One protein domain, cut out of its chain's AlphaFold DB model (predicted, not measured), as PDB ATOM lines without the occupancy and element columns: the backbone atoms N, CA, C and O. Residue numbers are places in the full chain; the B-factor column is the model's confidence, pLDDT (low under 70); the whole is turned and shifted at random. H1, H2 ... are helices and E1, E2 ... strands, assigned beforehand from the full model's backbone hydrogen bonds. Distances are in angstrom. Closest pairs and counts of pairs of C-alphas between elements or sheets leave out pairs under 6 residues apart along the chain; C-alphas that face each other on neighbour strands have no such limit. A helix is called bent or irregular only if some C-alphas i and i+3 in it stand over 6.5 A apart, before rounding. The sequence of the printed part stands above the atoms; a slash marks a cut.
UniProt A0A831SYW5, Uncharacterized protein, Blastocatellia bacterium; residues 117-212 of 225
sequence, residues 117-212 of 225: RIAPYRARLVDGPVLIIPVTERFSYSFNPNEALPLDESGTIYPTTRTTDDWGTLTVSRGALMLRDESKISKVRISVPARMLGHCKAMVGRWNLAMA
ATOM      1  N   ARG A 117     152.486 191.125 261.728       93.69
ATOM      2  CA  ARG A 117     152.993 192.332 261.053       93.69
ATOM      3  C   ARG A 117     152.304 192.585 259.714       93.69
ATOM      4  O   ARG A 117     152.039 193.738 259.391       93.69
ATOM      5  N   ILE A 118     152.009 191.535 258.946       95.31
ATOM      6  CA  ILE A 118     151.386 191.636 257.617       95.31
ATOM      7  C   ILE A 118     149.882 191.908 257.695       95.31
ATOM      8  O   ILE A 118     149.371 192.687 256.891       95.31
ATOM      9  N   ALA A 119     149.172 191.313 258.657       95.50
ATOM     10  CA  ALA A 119     147.717 191.413 258.797       95.50
ATOM     11  C   ALA A 119     147.147 192.845 258.648       95.50
ATOM     12  O   ALA A 119     146.261 193.037 257.812       95.50
ATOM     13  N   PRO A 120     147.655 193.884 259.349       93.81
ATOM     14  CA  PRO A 120     147.123 195.240 259.203       93.81
ATOM     15  C   PRO A 120     147.401 195.861 257.828       93.81
ATOM     16  O   PRO A 120     146.684 196.766 257.404       93.81
ATOM     17  N   TYR A 121     148.450 195.433 257.122       94.12
ATOM     18  CA  TYR A 121     148.697 195.870 255.748       94.12
ATOM     19  C   TYR A 121     147.767 195.167 254.774       94.12
ATOM     20  O   TYR A 121     147.169 195.844 253.946       94.12
ATOM     21  N   ARG A 122     147.576 193.851 254.913       94.38
ATOM     22  CA  ARG A 122     146.644 193.088 254.078       94.38
ATOM     23  C   ARG A 122     145.230 193.674 254.143       94.38
ATOM     24  O   ARG A 122     144.672 194.022 253.106       94.38
ATOM     25  N   ALA A 123     144.736 193.939 255.351       92.44
ATOM     26  CA  ALA A 123     143.421 194.542 255.558       92.44
ATOM     27  C   ALA A 123     143.246 195.909 254.859       92.44
ATOM     28  O   ALA A 123     142.139 196.279 254.488       92.44
ATOM     29  N   ARG A 124     144.329 196.681 254.677       87.50
ATOM     30  CA  ARG A 124     144.288 198.040 254.098       87.50
ATOM     31  C   ARG A 124     144.689 198.119 252.626       87.50
ATOM     32  O   ARG A 124     144.344 199.096 251.974       87.50
ATOM     33  N   LEU A 125     145.482 197.164 252.144       90.69
ATOM     34  CA  LEU A 125     146.131 197.188 250.824       90.69
ATOM     35  C   LEU A 125     145.659 196.053 249.902       90.69
ATOM     36  O   LEU A 125     146.056 196.007 248.735       90.69
ATOM     37  N   VAL A 126     144.848 195.133 250.425       90.88
ATOM     38  CA  VAL A 126     144.288 194.002 249.682       90.88
ATOM     39  C   VAL A 126     142.789 193.899 249.924       90.88
ATOM     40  O   VAL A 126     142.031 193.967 248.967       90.88
ATOM     41  N   ASP A 127     142.376 193.762 251.185       89.56
ATOM     42  CA  ASP A 127     140.982 193.426 251.511       89.56
ATOM     43  C   ASP A 127     140.072 194.673 251.600       89.56
ATOM     44  O   ASP A 127     138.852 194.566 251.511       89.56
ATOM     45  N   GLY A 128     140.658 195.859 251.796       83.06
ATOM     46  CA  GLY A 128     139.955 197.143 251.883       83.06
ATOM     47  C   GLY A 128     139.993 197.959 250.582       83.06
ATOM     48  O   GLY A 128     140.601 197.535 249.600       83.06
ATOM     49  N   PRO A 129     139.393 199.167 250.565       80.38
ATOM     50  CA  PRO A 129     139.422 200.045 249.399       80.38
ATOM     51  C   PRO A 129     140.847 200.530 249.108       80.38
ATOM     52  O   PRO A 129     141.524 201.122 249.961       80.38
ATOM     53  N   VAL A 130     141.286 200.306 247.871       83.50
ATOM     54  CA  VAL A 130     142.635 200.627 247.409       83.50
ATOM     55  C   VAL A 130     142.613 201.462 246.143       83.50
ATOM     56  O   VAL A 130     141.795 201.251 245.256       83.50
ATOM     57  N   LEU A 131     143.574 202.374 246.045       83.25
ATOM     58  CA  LEU A 131     143.931 203.017 244.792       83.25
ATOM     59  C   LEU A 131     145.041 202.187 244.159       83.25
ATOM     60  O   LEU A 131     146.069 201.935 244.797       83.25
ATOM     61  N   ILE A 132     144.824 201.780 242.914       87.25
ATOM     62  CA  ILE A 132     145.801 201.063 242.102       87.25
ATOM     63  C   ILE A 132     146.403 202.058 241.118       87.25
ATOM     64  O   ILE A 132     145.690 202.663 240.323       87.25
ATOM     65  N   ILE A 133     147.719 202.214 241.170       85.88
ATOM     66  CA  ILE A 133     148.474 203.086 240.277       85.88
ATOM     67  C   ILE A 133     149.304 202.177 239.364       85.88
ATOM     68  O   ILE A 133     150.148 201.431 239.876       85.88
ATOM     69  N   PRO A 134     149.058 202.173 238.041       89.06
ATOM     70  CA  PRO A 134     149.923 201.471 237.104       89.06
ATOM     71  C   PRO A 134     151.290 202.158 237.068       89.06
ATOM     72  O   PRO A 134     151.373 203.383 237.170       89.06
ATOM     73  N   VAL A 135     152.354 201.374 236.932       90.69
ATOM     74  CA  VAL A 135     153.702 201.925 236.756       90.69
ATOM     75  C   VAL A 135     154.089 201.927 235.280       90.69
ATOM     76  O   VAL A 135     153.625 201.075 234.520       90.69
ATOM     77  N   THR A 136     154.917 202.883 234.869       89.56
ATOM     78  CA  THR A 136     155.475 202.964 233.514       89.56
ATOM     79  C   THR A 136     156.962 202.598 233.525       89.56
ATOM     80  O   THR A 136     157.538 202.228 234.550       89.56
ATOM     81  N   GLU A 137     157.618 202.696 232.369       89.19
ATOM     82  CA  GLU A 137     159.049 202.416 232.226       89.19
ATOM     83  C   GLU A 137     159.952 203.388 233.014       89.19
ATOM     84  O   GLU A 137     161.134 203.098 233.205       89.19
ATOM     85  N   ARG A 138     159.438 204.537 233.488       90.62
ATOM     86  CA  ARG A 138     160.218 205.512 234.280       90.62
ATOM     87  C   ARG A 138     160.111 205.307 235.790       90.62
ATOM     88  O   ARG A 138     160.641 206.117 236.562       90.62
ATOM     89  N   PHE A 139     159.481 204.216 236.213       93.69
ATOM     90  CA  PHE A 139     159.274 203.917 237.617       93.69
ATOM     91  C   PHE A 139     160.589 203.757 238.384       93.69
ATOM     92  O   PHE A 139     161.463 202.953 238.056       93.69
ATOM     93  N   SER A 140     160.705 204.501 239.475       94.81
ATOM     94  CA  SER A 140     161.817 204.432 240.418       94.81
ATOM     95  C   SER A 140     161.307 204.615 241.840       94.81
ATOM     96  O   SER A 140     160.277 205.245 242.076       94.81
ATOM     97  N   TYR A 141     162.001 204.029 242.815       95.69
ATOM     98  CA  TYR A 141     161.548 204.065 244.200       95.69
ATOM     99  C   TYR A 141     162.693 203.948 245.201       95.69
ATOM    100  O   TYR A 141     163.721 203.331 244.938       95.69
ATOM    101  N   SER A 142     162.483 204.530 246.378       95.31
ATOM    102  CA  SER A 142     163.354 204.408 247.546       95.31
ATOM    103  C   SER A 142     162.566 203.862 248.734       95.31
ATOM    104  O   SER A 142     161.383 204.183 248.901       95.31
ATOM    105  N   PHE A 143     163.215 203.061 249.574       94.12
ATOM    106  CA  PHE A 143     162.605 202.412 250.736       94.12
ATOM    107  C   PHE A 143     163.661 202.060 251.791       94.12
ATOM    108  O   PHE A 143     164.856 202.036 251.495       94.12
ATOM    109  N   ASN A 144     163.215 201.749 253.011       89.06
ATOM    110  CA  ASN A 144     164.067 201.141 254.030       89.06
ATOM    111  C   ASN A 144     164.112 199.612 253.828       89.06
ATOM    112  O   ASN A 144     163.079 198.953 253.994       89.06
ATOM    113  N   PRO A 145     165.273 199.010 253.504       86.19
ATOM    114  CA  PRO A 145     165.369 197.571 253.263       86.19
ATOM    115  C   PRO A 145     165.050 196.718 254.496       86.19
ATOM    116  O   PRO A 145     164.635 195.574 254.339       86.19
ATOM    117  N   ASN A 146     165.172 197.274 255.705       87.69
ATOM    118  CA  ASN A 146     164.869 196.566 256.952       87.69
ATOM    119  C   ASN A 146     163.363 196.502 257.263       87.69
ATOM    120  O   ASN A 146     162.942 195.776 258.161       87.69
ATOM    121  N   GLU A 147     162.541 197.262 256.538       89.88
ATOM    122  CA  GLU A 147     161.093 197.341 256.755       89.88
ATOM    123  C   GLU A 147     160.281 196.600 255.691       89.88
ATOM    124  O   GLU A 147     159.086 196.374 255.896       89.88
ATOM    125  N   ALA A 148     160.900 196.222 254.569       92.81
ATOM    126  CA  ALA A 148     160.217 195.539 253.478       92.81
ATOM    127  C   ALA A 148     159.627 194.198 253.947       92.81
ATOM    128  O   ALA A 148     160.272 193.405 254.636       92.81
ATOM    129  N   LEU A 149     158.376 193.956 253.568       93.62
ATOM    130  CA  LEU A 149     157.576 192.826 254.022       93.62
ATOM    131  C   LEU A 149     157.030 192.060 252.814       93.62
ATOM    132  O   LEU A 149     156.059 192.511 252.204       93.62
ATOM    133  N   PRO A 150     157.612 190.906 252.453       93.19
ATOM    134  CA  PRO A 150     157.041 190.040 251.429       93.19
ATOM    135  C   PRO A 150     155.638 189.588 251.848       93.19
ATOM    136  O   PRO A 150     155.456 189.033 252.937       93.19
ATOM    137  N   LEU A 151     154.649 189.859 250.996       92.94
ATOM    138  CA  LEU A 151     153.278 189.394 251.186       92.94
ATOM    139  C   LEU A 151     153.123 187.986 250.602       92.94
ATOM    140  O   LEU A 151     152.656 187.085 251.298       92.94
ATOM    141  N   ASP A 152     153.560 187.827 249.354       88.69
ATOM    142  CA  ASP A 152     153.587 186.599 248.560       88.69
ATOM    143  C   ASP A 152     154.683 186.708 247.475       88.69
ATOM    144  O   ASP A 152     155.512 187.619 247.521       88.69
ATOM    145  N   GLU A 153     154.709 185.777 246.517       84.56
ATOM    146  CA  GLU A 153     155.701 185.731 245.429       84.56
ATOM    147  C   GLU A 153     155.670 186.967 244.515       84.56
ATOM    148  O   GLU A 153     156.699 187.375 243.982       84.56
ATOM    149  N   SER A 154     154.502 187.594 244.364       88.50
ATOM    150  CA  SER A 154     154.278 188.735 243.469       88.50
ATOM    151  C   SER A 154     154.233 190.077 244.207       88.50
ATOM    152  O   SER A 154     154.402 191.130 243.594       88.50
ATOM    153  N   GLY A 155     154.007 190.067 245.523       94.69
ATOM    154  CA  GLY A 155     153.690 191.251 246.311       94.69
ATOM    155  C   GLY A 155     154.699 191.552 247.412       94.69
ATOM    156  O   GLY A 155     154.991 190.722 248.272       94.69
ATOM    157  N   THR A 156     155.178 192.794 247.463       96.50
ATOM    158  CA  THR A 156     155.985 193.299 248.584       96.50
ATOM    159  C   THR A 156     155.349 194.546 249.186       96.50
ATOM    160  O   THR A 156     155.052 195.516 248.488       96.50
ATOM    161  N   ILE A 157     155.155 194.527 250.501       96.56
ATOM    162  CA  ILE A 157     154.704 195.674 251.284       96.56
ATOM    163  C   ILE A 157     155.921 196.515 251.669       96.56
ATOM    164  O   ILE A 157     156.884 196.019 252.254       96.56
ATOM    165  N   TYR A 158     155.832 197.810 251.402       95.75
ATOM    166  CA  TYR A 158     156.796 198.822 251.808       95.75
ATOM    167  C   TYR A 158     156.114 199.773 252.796       95.75
ATOM    168  O   TYR A 158     155.321 200.616 252.367       95.75
ATOM    169  N   PRO A 159     156.359 199.637 254.116       93.75
ATOM    170  CA  PRO A 159     155.756 200.496 255.143       93.75
ATOM    171  C   PRO A 159     155.959 201.987 254.870       93.75
ATOM    172  O   PRO A 159     155.021 202.782 254.978       93.75
ATOM    173  N   THR A 160     157.170 202.333 254.445       92.44
ATOM    174  CA  THR A 160     157.554 203.663 253.991       92.44
ATOM    175  C   THR A 160     158.197 203.562 252.612       92.44
ATOM    176  O   THR A 160     159.033 202.694 252.353       92.44
ATOM    177  N   THR A 161     157.782 204.425 251.686       94.94
ATOM    178  CA  THR A 161     158.408 204.497 250.363       94.94
ATOM    179  C   THR A 161     158.153 205.841 249.700       94.94
ATOM    180  O   THR A 161     157.131 206.489 249.941       94.94
ATOM    181  N   ARG A 162     159.088 206.248 248.846       94.19
ATOM    182  CA  ARG A 162     158.886 207.308 247.865       94.19
ATOM    183  C   ARG A 162     159.068 206.696 246.489       94.19
ATOM    184  O   ARG A 162     160.138 206.170 246.203       94.19
ATOM    185  N   THR A 163     158.036 206.772 245.668       93.44
ATOM    186  CA  THR A 163     158.013 206.282 244.291       93.44
ATOM    187  C   THR A 163     157.852 207.462 243.344       93.44
ATOM    188  O   THR A 163     157.107 208.399 243.641       93.44
ATOM    189  N   THR A 164     158.527 207.408 242.208       91.75
ATOM    190  CA  THR A 164     158.463 208.412 241.151       91.75
ATOM    191  C   THR A 164     158.295 207.748 239.804       91.75
ATOM    192  O   THR A 164     158.898 206.709 239.551       91.75
ATOM    193  N   ASP A 165     157.478 208.359 238.960       91.75
ATOM    194  CA  ASP A 165     157.144 207.855 237.635       91.75
ATOM    195  C   ASP A 165     156.621 208.997 236.741       91.75
ATOM    196  O   ASP A 165     156.571 210.150 237.180       91.75
ATOM    197  N   ASP A 166     156.170 208.695 235.521       86.31
ATOM    198  CA  ASP A 166     155.579 209.683 234.599       86.31
ATOM    199  C   ASP A 166     154.370 210.424 235.196       86.31
ATOM    200  O   ASP A 166     154.138 211.597 234.896       86.31
ATOM    201  N   TRP A 167     153.611 209.760 236.072       81.06
ATOM    202  CA  TRP A 167     152.475 210.358 236.776       81.06
ATOM    203  C   TRP A 167     152.887 211.304 237.910       81.06
ATOM    204  O   TRP A 167     152.046 212.042 238.426       81.06
ATOM    205  N   GLY A 168     154.165 211.333 238.291       84.31
ATOM    206  CA  GLY A 168     154.709 212.237 239.297       84.31
ATOM    207  C   GLY A 168     155.331 211.510 240.486       84.31
ATOM    208  O   GLY A 168     156.045 210.526 240.334       84.31
ATOM    209  N   THR A 169     155.136 212.048 241.692       86.12
ATOM    210  CA  THR A 169     155.752 211.532 242.926       86.12
ATOM    211  C   THR A 169     154.695 211.104 243.929       86.12
ATOM    212  O   THR A 169     153.830 211.898 244.290       86.12
ATOM    213  N   LEU A 170     154.830 209.892 244.461       86.00
ATOM    214  CA  LEU A 170     154.045 209.385 245.580       86.00
ATOM    215  C   LEU A 170     154.971 209.094 246.762       86.00
ATOM    216  O   LEU A 170     155.905 208.304 246.658       86.00
ATOM    217  N   THR A 171     154.677 209.697 247.907       88.38
ATOM    218  CA  THR A 171     155.343 209.407 249.180       88.38
ATOM    219  C   THR A 171     154.338 208.781 250.133       88.38
ATOM    220  O   THR A 171     153.292 209.371 250.397       88.38
ATOM    221  N   VAL A 172     154.650 207.608 250.679       88.94
ATOM    222  CA  VAL A 172     153.768 206.830 251.556       88.94
ATOM    223  C   VAL A 172     154.433 206.602 252.907       88.94
ATOM    224  O   VAL A 172     155.603 206.229 252.966       88.94
ATOM    225  N   SER A 173     153.676 206.791 253.994       86.25
ATOM    226  CA  SER A 173     154.147 206.563 255.370       86.25
ATOM    227  C   SER A 173     153.367 205.489 256.138       86.25
ATOM    228  O   SER A 173     153.646 205.249 257.310       86.25
ATOM    229  N   ARG A 174     152.363 204.850 255.516       82.94
ATOM    230  CA  ARG A 174     151.535 203.802 256.151       82.94
ATOM    231  C   ARG A 174     151.314 202.565 255.280       82.94
ATOM    232  O   ARG A 174     150.272 201.920 255.386       82.94
ATOM    233  N   GLY A 175     152.307 202.219 254.472       90.50
ATOM    234  CA  GLY A 175     152.299 201.031 253.631       90.50
ATOM    235  C   GLY A 175     151.842 201.298 252.204       90.50
ATOM    236  O   GLY A 175     150.749 201.813 251.979       90.50
ATOM    237  N   ALA A 176     152.670 200.882 251.256       94.56
ATOM    238  CA  ALA A 176     152.304 200.635 249.870       94.56
ATOM    239  C   ALA A 176     152.541 199.156 249.560       94.56
ATOM    240  O   ALA A 176     153.508 198.576 250.054       94.56
ATOM    241  N   LEU A 177     151.686 198.542 248.751       96.12
ATOM    242  CA  LEU A 177     151.916 197.203 248.212       96.12
ATOM    243  C   LEU A 177     152.351 197.357 246.759       96.12
ATOM    244  O   LEU A 177     151.584 197.853 245.939       96.12
ATOM    245  N   MET A 178     153.576 196.949 246.445       96.31
ATOM    246  CA  MET A 178     154.045 196.891 245.064       96.31
ATOM    247  C   MET A 178     153.891 195.466 244.559       96.31
ATOM    248  O   MET A 178     154.359 194.522 245.201       96.31
ATOM    249  N   LEU A 179     153.221 195.339 243.423       95.69
ATOM    250  CA  LEU A 179     153.023 194.080 242.728       95.69
ATOM    251  C   LEU A 179     154.014 193.986 241.581       95.69
ATOM    252  O   LEU A 179     154.270 194.982 240.898       95.69
ATOM    253  N   ARG A 180     154.551 192.791 241.380       93.38
ATOM    254  CA  ARG A 180     155.407 192.458 240.254       93.38
ATOM    255  C   ARG A 180     154.638 191.632 239.245       93.38
ATOM    256  O   ARG A 180     153.813 190.801 239.616       93.38
ATOM    257  N   ASP A 181     154.934 191.894 237.985       89.62
ATOM    258  CA  ASP A 181     154.703 190.954 236.905       89.62
ATOM    259  C   ASP A 181     156.076 190.448 236.459       89.62
ATOM    260  O   ASP A 181     157.001 191.242 236.251       89.62
ATOM    261  N   GLU A 182     156.238 189.130 236.439       85.56
ATOM    262  CA  GLU A 182     157.540 188.469 236.346       85.56
ATOM    263  C   GLU A 182     158.558 189.038 237.364       85.56
ATOM    264  O   GLU A 182     158.486 188.768 238.563       85.56
ATOM    265  N   SER A 183     159.515 189.850 236.901       83.62
ATOM    266  CA  SER A 183     160.573 190.460 237.717       83.62
ATOM    267  C   SER A 183     160.423 191.974 237.911       83.62
ATOM    268  O   SER A 183     161.125 192.564 238.740       83.62
ATOM    269  N   LYS A 184     159.506 192.620 237.183       90.00
ATOM    270  CA  LYS A 184     159.334 194.077 237.194       90.00
ATOM    271  C   LYS A 184     158.136 194.465 238.041       90.00
ATOM    272  O   LYS A 184     157.113 193.793 238.034       90.00
ATOM    273  N   ILE A 185     158.249 195.572 238.771       94.12
ATOM    274  CA  ILE A 185     157.079 196.170 239.423       94.12
ATOM    275  C   ILE A 185     156.129 196.619 238.312       94.12
ATOM    276  O   ILE A 185     156.586 197.206 237.338       94.12
ATOM    277  N   SER A 186     154.843 196.315 238.455       93.31
ATOM    278  CA  SER A 186     153.800 196.636 237.473       93.31
ATOM    279  C   SER A 186     152.716 197.548 238.051       93.31
ATOM    280  O   SER A 186     152.099 198.334 237.329       93.31
ATOM    281  N   LYS A 187     152.460 197.463 239.363       93.56
ATOM    282  CA  LYS A 187     151.406 198.234 240.039       93.56
ATOM    283  C   LYS A 187     151.820 198.611 241.454       93.56
ATOM    284  O   LYS A 187     152.438 197.815 242.162       93.56
ATOM    285  N   VAL A 188     151.388 199.787 241.899       93.38
ATOM    286  CA  VAL A 188     151.463 200.223 243.300       93.38
ATOM    287  C   VAL A 188     150.049 200.352 243.853       93.38
ATOM    288  O   VAL A 188     149.201 201.011 243.259       93.38
ATOM    289  N   ARG A 189     149.785 199.728 245.002       92.62
ATOM    290  CA  ARG A 189     148.527 199.852 245.741       92.62
ATOM    291  C   ARG A 189     148.730 200.644 247.018       92.62
ATOM    292  O   ARG A 189     149.644 200.356 247.795       92.62
ATOM    293  N   ILE A 190     147.832 201.589 247.266       89.94
ATOM    294  CA  ILE A 190     147.759 202.341 248.521       89.94
ATOM    295  C   ILE A 190     146.335 202.333 249.065       89.94
ATOM    296  O   ILE A 190     145.368 202.279 248.310       89.94
ATOM    297  N   SER A 191     146.199 202.417 250.386       84.69
ATOM    298  CA  SER A 191     144.884 202.492 251.025       84.69
ATOM    299  C   SER A 191     144.224 203.850 250.765       84.69
ATOM    300  O   SER A 191     144.861 204.892 250.986       84.69
ATOM    301  N   VAL A 192     142.939 203.849 250.410       74.50
ATOM    302  CA  VAL A 192     142.136 205.074 250.278       74.50
ATOM    303  C   VAL A 192     141.331 205.293 251.564       74.50
ATOM    304  O   VAL A 192     140.627 204.387 252.009       74.50
ATOM    305  N   PRO A 193     141.414 206.467 252.216       58.78
ATOM    306  CA  PRO A 193     140.525 206.785 253.328       58.78
ATOM    307  C   PRO A 193     139.074 206.868 252.840       58.78
ATOM    308  O   PRO A 193     138.794 207.610 251.902       58.78
ATOM    309  N   ALA A 194     138.143 206.208 253.533       52.72
ATOM    310  CA  ALA A 194     136.713 206.170 253.186       52.72
ATOM    311  C   ALA A 194     136.051 207.555 252.995       52.72
ATOM    312  O   ALA A 194     135.027 207.672 252.338       52.72
ATOM    313  N   ARG A 195     136.641 208.625 253.547       46.41
ATOM    314  CA  ARG A 195     136.150 210.009 253.427       46.41
ATOM    315  C   ARG A 195     136.566 210.716 252.122       46.41
ATOM    316  O   ARG A 195     136.129 211.834 251.890       46.41
ATOM    317  N   MET A 196     137.425 210.106 251.300       48.78
ATOM    318  CA  MET A 196     137.906 210.679 250.029       48.78
ATOM    319  C   MET A 196     137.132 210.194 248.792       48.78
ATOM    320  O   MET A 196     137.464 210.590 247.676       48.78
ATOM    321  N   LEU A 197     136.075 209.401 248.985       46.44
ATOM    322  CA  LEU A 197     135.133 209.024 247.936       46.44
ATOM    323  C   LEU A 197     134.275 210.257 247.586       46.44
ATOM    324  O   LEU A 197     133.238 210.489 248.201       46.44
ATOM    325  N   GLY A 198     134.757 211.123 246.683       40.44
ATOM    326  CA  GLY A 198     133.960 212.242 246.152       40.44
ATOM    327  C   GLY A 198     134.685 213.543 245.787       40.44
ATOM    328  O   GLY A 198     134.102 214.354 245.072       40.44
ATOM    329  N   HIS A 199     135.938 213.776 246.200       39.38
ATOM    330  CA  HIS A 199     136.649 215.021 245.859       39.38
ATOM    331  C   HIS A 199     138.133 214.791 245.549       39.38
ATOM    332  O   HIS A 199     138.960 214.641 246.448       39.38
ATOM    333  N   CYS A 200     138.484 214.838 244.259       40.53
ATOM    334  CA  CYS A 200     139.863 214.872 243.766       40.53
ATOM    335  C   CYS A 200     140.527 216.223 244.077       40.53
ATOM    336  O   CYS A 200     140.729 217.058 243.198       40.53
ATOM    337  N   LYS A 201     140.888 216.445 245.340       44.34
ATOM    338  CA  LYS A 201     141.991 217.335 245.707       44.34
ATOM    339  C   LYS A 201     142.870 216.607 246.710       44.34
ATOM    340  O   LYS A 201     142.418 216.178 247.765       44.34
ATOM    341  N   ALA A 202     144.123 216.432 246.308       48.62
ATOM    342  CA  ALA A 202     145.167 215.792 247.079       48.62
ATOM    343  C   ALA A 202     145.328 216.414 248.480       48.62
ATOM    344  O   ALA A 202     145.158 217.617 248.665       48.62
ATOM    345  N   MET A 203     145.784 215.549 249.393       42.75
ATOM    346  CA  MET A 203     146.210 215.758 250.786       42.75
ATOM    347  C   MET A 203     145.121 215.712 251.866       42.75
ATOM    348  O   MET A 203     144.302 216.613 251.947       42.75
ATOM    349  N   VAL A 204     145.218 214.711 252.767       37.50
ATOM    350  CA  VAL A 204     145.612 214.882 254.192       37.50
ATOM    351  C   VAL A 204     146.133 213.541 254.782       37.50
ATOM    352  O   VAL A 204     145.404 212.556 254.895       37.50
ATOM    353  N   GLY A 205     147.397 213.524 255.239       46.41
ATOM    354  CA  GLY A 205     147.839 212.820 256.463       46.41
ATOM    355  C   GLY A 205     148.502 211.429 256.391       46.41
ATOM    356  O   GLY A 205     149.017 210.980 257.421       46.41
ATOM    357  N   ARG A 206     148.491 210.701 255.260       57.31
ATOM    358  CA  ARG A 206     148.996 209.294 255.209       57.31
ATOM    359  C   ARG A 206     149.842 208.925 253.985       57.31
ATOM    360  O   ARG A 206     150.653 208.004 254.054       57.31
ATOM    361  N   TRP A 207     149.655 209.644 252.892       62.72
ATOM    362  CA  TRP A 207     150.476 209.617 251.691       62.72
ATOM    363  C   TRP A 207     150.301 210.962 250.976       62.72
ATOM    364  O   TRP A 207     149.322 211.672 251.222       62.72
ATOM    365  N   ASN A 208     151.264 211.335 250.140       68.62
ATOM    366  CA  ASN A 208     151.236 212.551 249.335       68.62
ATOM    367  C   ASN A 208     151.499 212.174 247.875       68.62
ATOM    368  O   ASN A 208     152.539 211.584 247.592       68.62
ATOM    369  N   LEU A 209     150.555 212.498 246.989       71.00
ATOM    370  CA  LEU A 209     150.683 212.339 245.547       71.00
ATOM    371  C   LEU A 209     150.791 213.728 244.911       71.00
ATOM    372  O   LEU A 209     149.822 214.487 244.897       71.00
ATOM    373  N   ALA A 210     151.967 214.042 244.378       66.94
ATOM    374  CA  ALA A 210     152.196 215.208 243.541       66.94
ATOM    375  C   ALA A 210     152.124 214.761 242.078       66.94
ATOM    376  O   ALA A 210     153.050 214.109 241.592       66.94
ATOM    377  N   MET A 211     151.011 215.070 241.405       61.22
ATOM    378  CA  MET A 211     150.807 214.686 240.007       61.22
ATOM    379  C   MET A 211     151.579 215.595 239.051       61.22
ATOM    380  O   MET A 211     151.663 216.807 239.264       61.22
ATOM    381  N   ALA A 212     152.086 215.019 237.963       53.75
ATOM    382  CA  ALA A 212     152.532 215.795 236.815       53.75
ATOM    383  C   ALA A 212     151.311 216.453 236.146       53.75
ATOM    384  O   ALA A 212     150.315 215.787 235.872       53.75
TER     385      ALA A 212
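Overview. This is residues 117 to 212 of the 225 residues of an uncharacterized protein of Blastocatellia bacterium (UniProt A0A831SYW5). Two antiparallel sheets of four strands lie face to face as a small sandwich, their strands crossed, and the chain passes several times from one sheet to the other. The short helix H1 sits by one end of the sheet E1 E7 E6 E3, while residues 192 to 206 make a wide loop at the side of the body from E7 of this sheet to E8 of the other. The printed part has 96 residues, with H1 followed by E1 to E8; the sheet orders are E1 - E7 - E6 - E3 and E2 - E4 - E5 - E8. The class is mostly strand, and the whole is compact and rounded, with a radius of gyration of the C-alphas of 12.7 A and spans of 35 by 31 by 22 A.

Along the chain. H1 holds residues 117 to 125, 13.2 A long, and begins at C-alpha 117 (152.993, 192.332, 261.053). It is irregular, but only just: C-alphas 117 and 120 are 6.8 A apart. E1 is residues 130 to 134, E2 140 to 143, E3 155 to 158, E4 161 to 165 and E5 168 to 172. E6, residues 176 to 181, measures 16.4 A. E7, residues 184 to 191, is the longest strand at 21.7 A and ends at C-alpha 191 (144.884, 202.492, 251.025). E8, residues 207 to 211, ends at C-alpha 211 (150.807, 214.686, 240.007).

Arrangement. H1 is on the sheet E1 E7 E6 E3 at a height of 6.6 A over the sheet, over none of its strands, but only just: 2 of its C-alphas fall on E7. The closest C-alphas of H1 and E7, Arg 124 and Ser 191, are 5.4 A apart. In H1, 3 of 5 O i to N i+4 pairs are within hydrogen-bond range. Within this sheet, N 133 and O 188 of E1 and E7 are 2.8 A apart, N 177 and O 189 of the hairpin E6 and E7 2.9 A, and N 158 and O 176 of E3 and E6 2.8 A. The sheet's strands turn by 74 degrees from edge to edge, against 17 degrees in the other sheet. There, N 142 and O 162 of E2 and E4 are 2.9 A apart, N 163 and O 170 of the hairpin E4 and E5 2.8 A, and N 171 and O 208 of E5 and E8 2.9 A. Between the sheets, the closest C-alphas of E2 and E3, Phe 143 and Tyr 158, are 6.9 A apart. E5 and E7 are apart, but only just, at 8.1 A.

Size, cuts and confidence. The two farthest C-alphas, those of Asn 146 and Gly 198, are 36.3 A apart. The printed part has no cut. The links E2 to E3, 11 residues, and E7 to E8, 15 residues, are long; the others are tight. Mean pLDDT of the printed part is 82.3, with residues 193 to 208 and 210 to 212 under 70.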